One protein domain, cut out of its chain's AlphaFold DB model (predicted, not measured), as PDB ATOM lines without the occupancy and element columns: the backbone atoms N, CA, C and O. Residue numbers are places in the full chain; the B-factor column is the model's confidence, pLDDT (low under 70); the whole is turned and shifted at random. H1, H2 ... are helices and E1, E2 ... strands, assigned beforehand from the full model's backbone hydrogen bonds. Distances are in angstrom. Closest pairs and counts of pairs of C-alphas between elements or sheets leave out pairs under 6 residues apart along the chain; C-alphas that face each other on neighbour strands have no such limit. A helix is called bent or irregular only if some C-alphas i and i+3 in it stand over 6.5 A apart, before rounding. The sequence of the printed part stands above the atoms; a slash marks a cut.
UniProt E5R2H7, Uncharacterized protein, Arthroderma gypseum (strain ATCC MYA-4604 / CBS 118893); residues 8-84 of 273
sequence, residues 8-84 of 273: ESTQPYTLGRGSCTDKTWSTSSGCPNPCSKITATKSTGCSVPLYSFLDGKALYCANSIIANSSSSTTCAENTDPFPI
ATOM      1  N   GLU A   8     119.367 139.928  94.490       77.56
ATOM      2  CA  GLU A   8     119.675 139.806  95.901       77.56
ATOM      3  C   GLU A   8     120.029 141.201  96.416       77.56
ATOM      4  O   GLU A   8     120.603 142.018  95.698       77.56
ATOM      5  N   SER A   9     119.645 141.496  97.654       78.06
ATOM      6  CA  SER A   9     120.001 142.745  98.319       78.06
ATOM      7  C   SER A   9     121.044 142.441  99.386       78.06
ATOM      8  O   SER A   9     120.696 141.924 100.448       78.06
ATOM      9  N   THR A  10     122.297 142.810  99.130       70.12
ATOM     10  CA  THR A  10     123.417 142.624 100.069       70.12
ATOM     11  C   THR A  10     123.848 143.976 100.628       70.12
ATOM     12  O   THR A  10     123.751 144.989  99.935       70.12
ATOM     13  N   GLN A  11     124.292 144.039 101.891       72.12
ATOM     14  CA  GLN A  11     124.826 145.287 102.460       72.12
ATOM     15  C   GLN A  11     125.952 145.830 101.562       72.12
ATOM     16  O   GLN A  11     126.870 145.070 101.250       72.12
ATOM     17  N   PRO A  12     125.886 147.107 101.130       69.50
ATOM     18  CA  PRO A  12     125.094 148.222 101.676       69.50
ATOM     19  C   PRO A  12     123.717 148.483 101.005       69.50
ATOM     20  O   PRO A  12     123.410 149.614 100.645       69.50
ATOM     21  N   TYR A  13     122.861 147.464 100.877       72.75
ATOM     22  CA  TYR A  13     121.518 147.524 100.269       72.75
ATOM     23  C   TYR A  13     121.538 147.817  98.768       72.75
ATOM     24  O   TYR A  13     120.599 148.386  98.212       72.75
ATOM     25  N   THR A  14     122.612 147.410  98.094       74.94
ATOM     26  CA  THR A  14     122.644 147.434  96.639       74.94
ATOM     27  C   THR A  14     121.894 146.218  96.118       74.94
ATOM     28  O   THR A  14     122.125 145.081  96.535       74.94
ATOM     29  N   LEU A  15     120.967 146.468  95.198       79.31
ATOM     30  CA  LEU A  15     120.368 145.411  94.401       79.31
ATOM     31  C   LEU A  15     121.471 144.871  93.494       79.31
ATOM     32  O   LEU A  15     122.031 145.597  92.673       79.31
ATOM     33  N   GLY A  16     121.831 143.614  93.694       74.38
ATOM     34  CA  GLY A  16     122.854 142.916  92.939       74.38
ATOM     35  C   GLY A  16     122.341 141.570  92.457       74.38
ATOM     36  O   GLY A  16     121.281 141.096  92.858       74.38
ATOM     37  N   ARG A  17     123.085 140.935  91.561       71.88
ATOM     38  CA  ARG A  17     122.744 139.598  91.069       71.88
ATOM     39  C   ARG A  17     123.289 138.536  92.027       71.88
ATOM     40  O   ARG A  17     124.502 138.477  92.204       71.88
ATOM     41  N   GLY A  18     122.429 137.670  92.567       65.94
ATOM     42  CA  GLY A  18     122.877 136.627  93.505       65.94
ATOM     43  C   GLY A  18     122.019 135.360  93.581       65.94
ATOM     44  O   GLY A  18     122.545 134.286  93.854       65.94
ATOM     45  N   SER A  19     120.728 135.422  93.232       66.56
ATOM     46  CA  SER A  19     119.790 134.317  93.506       66.56
ATOM     47  C   SER A  19     119.466 133.392  92.321       66.56
ATOM     48  O   SER A  19     118.699 132.443  92.474       66.56
ATOM     49  N   CYS A  20     120.054 133.619  91.142       69.94
ATOM     50  CA  CYS A  20     119.786 132.825  89.938       69.94
ATOM     51  C   CYS A  20     120.742 131.635  89.830       69.94
ATOM     52  O   CYS A  20     121.961 131.807  89.830       69.94
ATOM     53  N   THR A  21     120.187 130.435  89.672       66.06
ATOM     54  CA  THR A  21     120.951 129.191  89.505       66.06
ATOM     55  C   THR A  21     121.258 128.854  88.045       66.06
ATOM     56  O   THR A  21     122.069 127.962  87.789       66.06
ATOM     57  N   ASP A  22     120.653 129.561  87.083       65.62
ATOM     58  CA  ASP A  22     120.947 129.355  85.667       65.62
ATOM     59  C   ASP A  22     122.327 129.919  85.302       65.62
ATOM     60  O   ASP A  22     122.612 131.107  85.445       65.62
ATOM     61  N   LYS A  23     123.194 129.040  84.795       61.84
ATOM     62  CA  LYS A  23     124.548 129.379  84.343       61.84
ATOM     63  C   LYS A  23     124.556 130.078  82.984       61.84
ATOM     64  O   LYS A  23     125.531 130.755  82.664       61.84
ATOM     65  N   THR A  24     123.510 129.889  82.183       63.00
ATOM     66  CA  THR A  24     123.455 130.311  80.778       63.00
ATOM     67  C   THR A  24     122.799 131.670  80.569       63.00
ATOM     68  O   THR A  24     123.005 132.267  79.514       63.00
ATOM     69  N   TRP A  25     122.085 132.200  81.572       61.12
ATOM     70  CA  TRP A  25     121.443 133.527  81.527       61.12
ATOM     71  C   TRP A  25     120.557 133.715  80.300       61.12
ATOM     72  O   TRP A  25     120.499 134.802  79.719       61.12
ATOM     73  N   SER A  26     119.923 132.631  79.861       61.28
ATOM     74  CA  SER A  26     119.108 132.663  78.660       61.28
ATOM     75  C   SER A  26     117.795 133.392  78.947       61.28
ATOM     76  O   SER A  26     117.164 133.187  79.981       61.28
ATOM     77  N   THR A  27     117.328 134.227  78.018       60.22
ATOM     78  CA  THR A  27     116.019 134.899  78.139       60.22
ATOM     79  C   THR A  27     114.871 133.887  78.289       60.22
ATOM     80  O   THR A  27     113.820 134.198  78.840       60.22
ATOM     81  N   SER A  28     115.098 132.653  77.835       58.69
ATOM     82  CA  SER A  28     114.202 131.498  77.906       58.69
ATOM     83  C   SER A  28     114.087 130.840  79.287       58.69
ATOM     84  O   SER A  28     113.094 130.162  79.532       58.69
ATOM     85  N   SER A  29     115.049 131.019  80.198       60.62
ATOM     86  CA  SER A  29     115.030 130.386  81.530       60.62
ATOM     87  C   SER A  29     114.319 131.214  82.604       60.62
ATOM     88  O   SER A  29     114.373 130.883  83.787       60.62
ATOM     89  N   GLY A  30     113.644 132.300  82.207       66.31
ATOM     90  CA  GLY A  30     112.935 133.186  83.133       66.31
ATOM     91  C   GLY A  30     113.862 134.075  83.963       66.31
ATOM     92  O   GLY A  30     113.433 134.575  84.997       66.31
ATOM     93  N   CYS A  31     115.106 134.265  83.509       71.88
ATOM     94  CA  CYS A  31     116.162 134.989  84.215       71.88
ATOM     95  C   CYS A  31     116.748 136.115  83.337       71.88
ATOM     96  O   CYS A  31     117.850 135.966  82.798       71.88
ATOM     97  N   PRO A  32     116.035 137.242  83.137       75.62
ATOM     98  CA  PRO A  32     116.519 138.336  82.302       75.62
ATOM     99  C   PRO A  32     117.801 138.941  82.884       75.62
ATOM    100  O   PRO A  32     117.841 139.328  84.052       75.62
ATOM    101  N   ASN A  33     118.849 139.061  82.063       78.12
ATOM    102  CA  ASN A  33     120.133 139.626  82.479       78.12
ATOM    103  C   ASN A  33     120.382 141.002  81.831       78.12
ATOM    104  O   ASN A  33     120.982 141.064  80.751       78.12
ATOM    105  N   PRO A  34     119.990 142.115  82.477       78.12
ATOM    106  CA  PRO A  34     120.242 143.459  81.952       78.12
ATOM    107  C   PRO A  34     121.738 143.811  81.906       78.12
ATOM    108  O   PRO A  34     122.168 144.598  81.069       78.12
ATOM    109  N   CYS A  35     122.554 143.171  82.746       80.06
ATOM    110  CA  CYS A  35     123.994 143.402  82.818       80.06
ATOM    111  C   CYS A  35     124.807 142.585  81.806       80.06
ATOM    112  O   CYS A  35     126.027 142.714  81.745       80.06
ATOM    113  N   SER A  36     124.151 141.758  80.986       78.44
ATOM    114  CA  SER A  36     124.796 141.065  79.862       78.44
ATOM    115  C   SER A  36     125.311 142.024  78.787       78.44
ATOM    116  O   SER A  36     126.239 141.675  78.060       78.44
ATOM    117  N   LYS A  37     124.737 143.235  78.716       78.56
ATOM    118  CA  LYS A  37     125.151 144.302  77.799       78.56
ATOM    119  C   LYS A  37     126.538 144.867  78.126       78.56
ATOM    120  O   LYS A  37     127.166 145.451  77.254       78.56
ATOM    121  N   ILE A  38     127.019 144.679  79.358       78.94
ATOM    122  CA  ILE A  38     128.313 145.183  79.821       78.94
ATOM    123  C   ILE A  38     129.296 144.012  79.879       78.94
ATOM    124  O   ILE A  38     129.163 143.091  80.691       78.94
ATOM    125  N   THR A  39     130.318 144.059  79.029       76.94
ATOM    126  CA  THR A  39     131.303 142.977  78.873       76.94
ATOM    127  C   THR A  39     132.016 142.641  80.187       76.94
ATOM    128  O   THR A  39     132.232 141.466  80.482       76.94
ATOM    129  N   ALA A  40     132.314 143.650  81.013       73.88
ATOM    130  CA  ALA A  40     133.017 143.485  82.286       73.88
ATOM    131  C   ALA A  40     132.207 142.738  83.365       73.88
ATOM    132  O   ALA A  40     132.804 142.119  84.242       73.88
ATOM    133  N   THR A  41     130.869 142.765  83.300       73.38
ATOM    134  CA  THR A  41     129.978 142.200  84.336       73.38
ATOM    135  C   THR A  41     129.318 140.884  83.932       73.38
ATOM    136  O   THR A  41     128.503 140.330  84.674       73.38
ATOM    137  N   LYS A  42     129.659 140.348  82.754       69.44
ATOM    138  CA  LYS A  42     129.050 139.121  82.219       69.44
ATOM    139  C   LYS A  42     129.240 137.915  83.153       69.44
ATOM    140  O   LYS A  42     128.347 137.074  83.247       69.44
ATOM    141  N   SER A  43     130.366 137.851  83.869       68.50
ATOM    142  CA  SER A  43     130.737 136.742  84.766       68.50
ATOM    143  C   SER A  43     130.874 137.117  86.248       68.50
ATOM    144  O   SER A  43     130.907 136.219  87.084       68.50
ATOM    145  N   THR A  44     130.932 138.404  86.594       69.50
ATOM    146  CA  THR A  44     131.375 138.893  87.918       69.50
ATOM    147  C   THR A  44     130.258 139.489  88.780       69.50
ATOM    148  O   THR A  44     130.516 139.983  89.873       69.50
ATOM    149  N   GLY A  45     129.002 139.385  88.336       73.56
ATOM    150  CA  GLY A  45     127.884 140.058  88.995       73.56
ATOM    151  C   GLY A  45     127.843 141.541  88.631       73.56
ATOM    152  O   GLY A  45     128.736 142.076  87.981       73.56
ATOM    153  N   CYS A  46     126.743 142.195  88.974       80.75
ATOM    154  CA  CYS A  46     126.462 143.557  88.547       80.75
ATOM    155  C   CYS A  46     125.564 144.222  89.581       80.75
ATOM    156  O   CYS A  46     124.594 143.605  90.032       80.75
ATOM    157  N   SER A  47     125.889 145.456  89.956       86.00
ATOM    158  CA  SER A  47     125.014 146.308  90.761       86.00
ATOM    159  C   SER A  47     123.927 146.934  89.899       86.00
ATOM    160  O   SER A  47     124.143 147.240  88.731       86.00
ATOM    161  N   VAL A  48     122.753 147.144  90.480       88.00
ATOM    162  CA  VAL A  48     121.581 147.695  89.798       88.00
ATOM    163  C   VAL A  48     121.090 148.927  90.569       88.00
ATOM    164  O   VAL A  48     120.128 148.839  91.335       88.00
ATOM    165  N   PRO A  49     121.792 150.075  90.465       89.38
ATOM    166  CA  PRO A  49     121.387 151.305  91.135       89.38
ATOM    167  C   PRO A  49     120.126 151.914  90.509       89.38
ATOM    168  O   PRO A  49     119.897 151.812  89.301       89.38
ATOM    169  N   LEU A  50     119.328 152.586  91.343       90.44
ATOM    170  CA  LEU A  50     118.167 153.363  90.906       90.44
ATOM    171  C   LEU A  50     118.637 154.582  90.102       90.44
ATOM    172  O   LEU A  50     119.397 155.399  90.615       90.44
ATOM    173  N   TYR A  51     118.168 154.698  88.862       90.50
ATOM    174  CA  TYR A  51     118.472 155.806  87.961       90.50
ATOM    175  C   TYR A  51     117.471 156.953  88.126       90.50
ATOM    176  O   TYR A  51     117.860 158.093  88.367       90.50
ATOM    177  N   SER A  52     116.175 156.653  88.032       90.19
ATOM    178  CA  SER A  52     115.112 157.652  88.159       90.19
ATOM    179  C   SER A  52     113.760 157.007  88.461       90.19
ATOM    180  O   SER A  52     113.580 155.796  88.333       90.19
ATOM    181  N   PHE A  53     112.797 157.827  88.875       89.69
ATOM    182  CA  PHE A  53     111.404 157.431  89.054       89.69
ATOM    183  C   PHE A  53     110.542 158.308  88.144       89.69
ATOM    184  O   PHE A  53     110.424 159.508  88.385       89.69
ATOM    185  N   LEU A  54     109.971 157.723  87.091       87.00
ATOM    186  CA  LEU A  54     109.090 158.412  86.139       87.00
ATOM    187  C   LEU A  54     107.777 157.640  86.031       87.00
ATOM    188  O   LEU A  54     107.790 156.412  85.986       87.00
ATOM    189  N   ASP A  55     106.648 158.349  86.025       85.69
ATOM    190  CA  ASP A  55     105.309 157.765  85.831       85.69
ATOM    191  C   ASP A  55     104.989 156.587  86.774       85.69
ATOM    192  O   ASP A  55     104.395 155.582  86.382       85.69
ATOM    193  N   GLY A  56     105.441 156.674  88.030       83.69
ATOM    194  CA  GLY A  56     105.260 155.613  89.029       83.69
ATOM    195  C   GLY A  56     106.107 154.354  88.793       83.69
ATOM    196  O   GLY A  56     105.913 153.356  89.487       83.69
ATOM    197  N   LYS A  57     107.055 154.384  87.849       86.81
ATOM    198  CA  LYS A  57     107.983 153.288  87.547       86.81
ATOM    199  C   LYS A  57     109.405 153.648  87.965       86.81
ATOM    200  O   LYS A  57     109.925 154.708  87.621       86.81
ATOM    201  N   ALA A  58     110.043 152.722  88.674       89.19
ATOM    202  CA  ALA A  58     111.454 152.797  89.024       89.19
ATOM    203  C   ALA A  58     112.311 152.318  87.842       89.19
ATOM    204  O   ALA A  58     112.211 151.155  87.438       89.19
ATOM    205  N   LEU A  59     113.145 153.201  87.298       91.19
ATOM    206  CA  LEU A  59     114.143 152.877  86.284       91.19
ATOM    207  C   LEU A  59     115.494 152.646  86.948       91.19
ATOM    208  O   LEU A  59     115.913 153.412  87.816       91.19
ATOM    209  N   TYR A  60     116.194 151.612  86.503       90.44
ATOM    210  CA  TYR A  60     117.485 151.208  87.038       90.44
ATOM    211  C   TYR A  60     118.540 151.155  85.940       90.44
ATOM    212  O   TYR A  60     118.227 150.928  84.770       90.44
ATOM    213  N   CYS A  61     119.796 151.336  86.337       90.94
ATOM    214  CA  CYS A  61     120.948 151.184  85.457       90.94
ATOM    215  C   CYS A  61     121.665 149.860  85.696       90.94
ATOM    216  O   CYS A  61     121.682 149.335  86.807       90.94
ATOM    217  N   ALA A  62     122.312 149.342  84.654       88.81
ATOM    218  CA  ALA A  62     123.244 148.239  84.799       88.81
ATOM    219  C   ALA A  62     124.597 148.773  85.292       88.81
ATOM    220  O   ALA A  62     125.154 149.713  84.726       88.81
ATOM    221  N   ASN A  63     125.132 148.140  86.331       87.19
ATOM    222  CA  ASN A  63     126.416 148.391  86.976       87.19
ATOM    223  C   ASN A  63     126.518 149.749  87.691       87.19
ATOM    224  O   ASN A  63     126.598 149.797  88.918       87.19
ATOM    225  N   SER A  64     126.502 150.858  86.958       87.81
ATOM    226  CA  SER A  64     126.685 152.195  87.524       87.81
ATOM    227  C   SER A  64     125.977 153.278  86.711       87.81
ATOM    228  O   SER A  64     125.572 153.066  85.566       87.81
ATOM    229  N   ILE A  65     125.822 154.446  87.336       90.56
ATOM    230  CA  ILE A  65     125.357 155.680  86.701       90.56
ATOM    231  C   ILE A  65     126.591 156.554  86.486       90.56
ATOM    232  O   ILE A  65     127.376 156.759  87.413       90.56
ATOM    233  N   ILE A  66     126.774 157.042  85.267       89.56
ATOM    234  CA  ILE A  66     127.911 157.855  84.848       89.56
ATOM    235  C   ILE A  66     127.384 159.225  84.415       89.56
ATOM    236  O   ILE A  66     126.375 159.326  83.718       89.56
ATOM    237  N   ALA A  67     128.061 160.292  84.832       86.50
ATOM    238  CA  ALA A  67     127.797 161.624  84.307       86.50
ATOM    239  C   ALA A  67     128.386 161.735  82.894       86.50
ATOM    240  O   ALA A  67     129.581 161.517  82.700       86.50
ATOM    241  N   ASN A  68     127.553 162.062  81.913       85.88
ATOM    242  CA  ASN A  68     127.998 162.414  80.573       85.88
ATOM    243  C   ASN A  68     128.390 163.903  80.545       85.88
ATOM    244  O   ASN A  68     127.855 164.709  81.309       85.88
ATOM    245  N   SER A  69     129.318 164.269  79.659       73.62
ATOM    246  CA  SER A  69     130.036 165.551  79.552       73.62
ATOM    247  C   SER A  69     129.160 166.792  79.302       73.62
ATOM    248  O   SER A  69     129.661 167.848  78.919       73.62
ATOM    249  N   SER A  70     127.841 166.697  79.458       70.44
ATOM    250  CA  SER A  70     126.873 167.743  79.127       70.44
ATOM    251  C   SER A  70     125.596 167.578  79.957       70.44
ATOM    252  O   SER A  70     124.530 167.299  79.422       70.44
ATOM    253  N   SER A  71     125.682 167.716  81.284       71.12
ATOM    254  CA  SER A  71     124.535 167.772  82.223       71.12
ATOM    255  C   SER A  71     123.554 166.584  82.237       71.12
ATOM    256  O   SER A  71     122.568 166.625  82.968       71.12
ATOM    257  N   SER A  72     123.812 165.519  81.478       81.75
ATOM    258  CA  SER A  72     122.998 164.307  81.448       81.75
ATOM    259  C   SER A  72     123.697 163.173  82.184       81.75
ATOM    260  O   SER A  72     124.912 162.994  82.107       81.75
ATOM    261  N   THR A  73     122.928 162.394  82.931       88.06
ATOM    262  CA  THR A  73     123.383 161.123  83.498       88.06
ATOM    263  C   THR A  73     123.032 160.002  82.530       88.06
ATOM    264  O   THR A  73     121.981 160.041  81.901       88.06
ATOM    265  N   THR A  74     123.886 158.998  82.400       89.88
ATOM    266  CA  THR A  74     123.634 157.798  81.595       89.88
ATOM    267  C   THR A  74     124.038 156.561  82.387       89.88
ATOM    268  O   THR A  74     124.805 156.658  83.344       89.88
ATOM    269  N   CYS A  75     123.539 155.384  82.021       89.75
ATOM    270  CA  CYS A  75     124.062 154.148  82.593       89.75
ATOM    271  C   CYS A  75     125.454 153.832  82.027       89.75
ATOM    272  O   CYS A  75     125.854 154.350  80.977       89.75
ATOM    273  N   ALA A  76     126.187 152.956  82.717       87.06
ATOM    274  CA  ALA A  76     127.474 152.449  82.260       87.06
ATOM    275  C   ALA A  76     127.417 151.938  80.812       87.06
ATOM    276  O   ALA A  76     126.411 151.360  80.391       87.06
ATOM    277  N   GLU A  77     128.498 152.161  80.057       85.56
ATOM    278  CA  GLU A  77     128.609 151.786  78.635       85.56
ATOM    279  C   GLU A  77     127.497 152.385  77.743       85.56
ATOM    280  O   GLU A  77     127.154 151.815  76.712       85.56
ATOM    281  N   ASN A  78     126.910 153.526  78.137       83.44
ATOM    282  CA  ASN A  78     125.779 154.164  77.443       83.44
ATOM    283  C   ASN A  78     124.574 153.223  77.253       83.44
ATOM    284  O   ASN A  78     123.879 153.278  76.241       83.44
ATOM    285  N   THR A  79     124.341 152.328  78.216       84.81
ATOM    286  CA  THR A  79     123.187 151.425  78.186       84.81
ATOM    287  C   THR A  79     121.890 152.142  78.574       84.81
ATOM    288  O   THR A  79     121.894 153.063  79.390       84.81
ATOM    289  N   ASP A  80     120.762 151.711  78.005       88.50
ATOM    290  CA  ASP A  80     119.453 152.277  78.353       88.50
ATOM    291  C   ASP A  80     118.995 151.845  79.761       88.50
ATOM    292  O   ASP A  80     119.120 150.659  80.104       88.50
ATOM    293  N   PRO A  81     118.402 152.757  80.560       90.31
ATOM    294  CA  PRO A  81     117.746 152.402  81.813       90.31
ATOM    295  C   PRO A  81     116.598 151.415  81.585       90.31
ATOM    296  O   PRO A  81     115.866 151.507  80.598       90.31
ATOM    297  N   PHE A  82     116.389 150.494  82.525       88.06
ATOM    298  CA  PHE A  82     115.339 149.480  82.429       88.06
ATOM    299  C   PHE A  82     114.420 149.487  83.659       88.06
ATOM    300  O   PHE A  82     114.887 149.692  84.783       88.06
ATOM    301  N   PRO A  83     113.109 149.251  83.476       89.19
ATOM    302  CA  PRO A  83     112.192 149.085  84.591       89.19
ATOM    303  C   PRO A  83     112.338 147.691  85.202       89.19
ATOM    304  O   PRO A  83     112.523 146.697  84.496       89.19
ATOM    305  N   ILE A  84     112.198 147.615  86.521       85.94
ATOM    306  CA  ILE A  84     112.110 146.351  87.250       85.94
ATOM    307  C   ILE A  84     110.712 146.264  87.846       85.94
ATOM    308  O   ILE A  84     110.332 147.090  88.675       85.94
TER     309      ILE A  84
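AT A GLANCE: This is residues 8 to 84 of the 273 residues of an uncharacterized protein of Arthroderma gypseum (strain ATCC MYA-4604 / CBS 118893) (UniProt E5R2H7). With little regular structure, this is mostly loop: three separate short hairpins, E3 with E4, E5 with E6 and E1 with E2, and a small helix, H1. Residues 18 to 33 loop out at one end of the long axis, the turn between E5 and E6 at the other. The 77 printed residues run E1, E2, H1, E3, E4, E5, E6, mostly strand, with 26 in named elements; each two-strand sheet is antiparallel. The whole is compact, radius of gyration of the C-alphas 13.0 A, spanning 39 by 27 by 27 A.

HOW THE PARTS SIT: E3, residues 50 to 54, and E4, 57 to 60, form a hairpin at 154 degrees; N 59 and O 52 are 2.8 A apart, within hydrogen-bond range. Residues 59 to 60 of E4 also pair antiparallel with residues 82 to 83. In the hairpin of E5, 65 to 67, and E6, 73 to 75, N 66 and O 74 are within range at 2.8 A. The closest C-alphas of E3 and E5, Tyr 51 and Ile 65, are 7.0 A apart. The hairpin of E1, 8 to 10, and E2, 14 to 17, has N 8 and O 16 within range at 2.8 A; both strands are apart from E3 to E6. H1, 34 to 37, is too short for an O i to N i+4 pair; its one O i to N i+3 pair is not within range.

IN THESE COORDINATES: E1 begins at C-alpha 8 (119.675, 139.806, 95.901) and E6 ends at C-alpha 75 (124.062, 154.148, 82.593). E3 is 11.4 A long, E4 9.7 A, E2 9.6 A. H1 is neither bent nor irregular, but only just: C-alphas 34 and 37 are 6.5 A apart.

THE WHOLE: The C-alphas farthest apart, Thr 21 and Ser 70, are 40.4 A apart. The printed part has no cut; the links E2 to H1 and H1 to E3 are long. The pLDDT is under 70 at residues 12, 18 to 30 and 42 to 44.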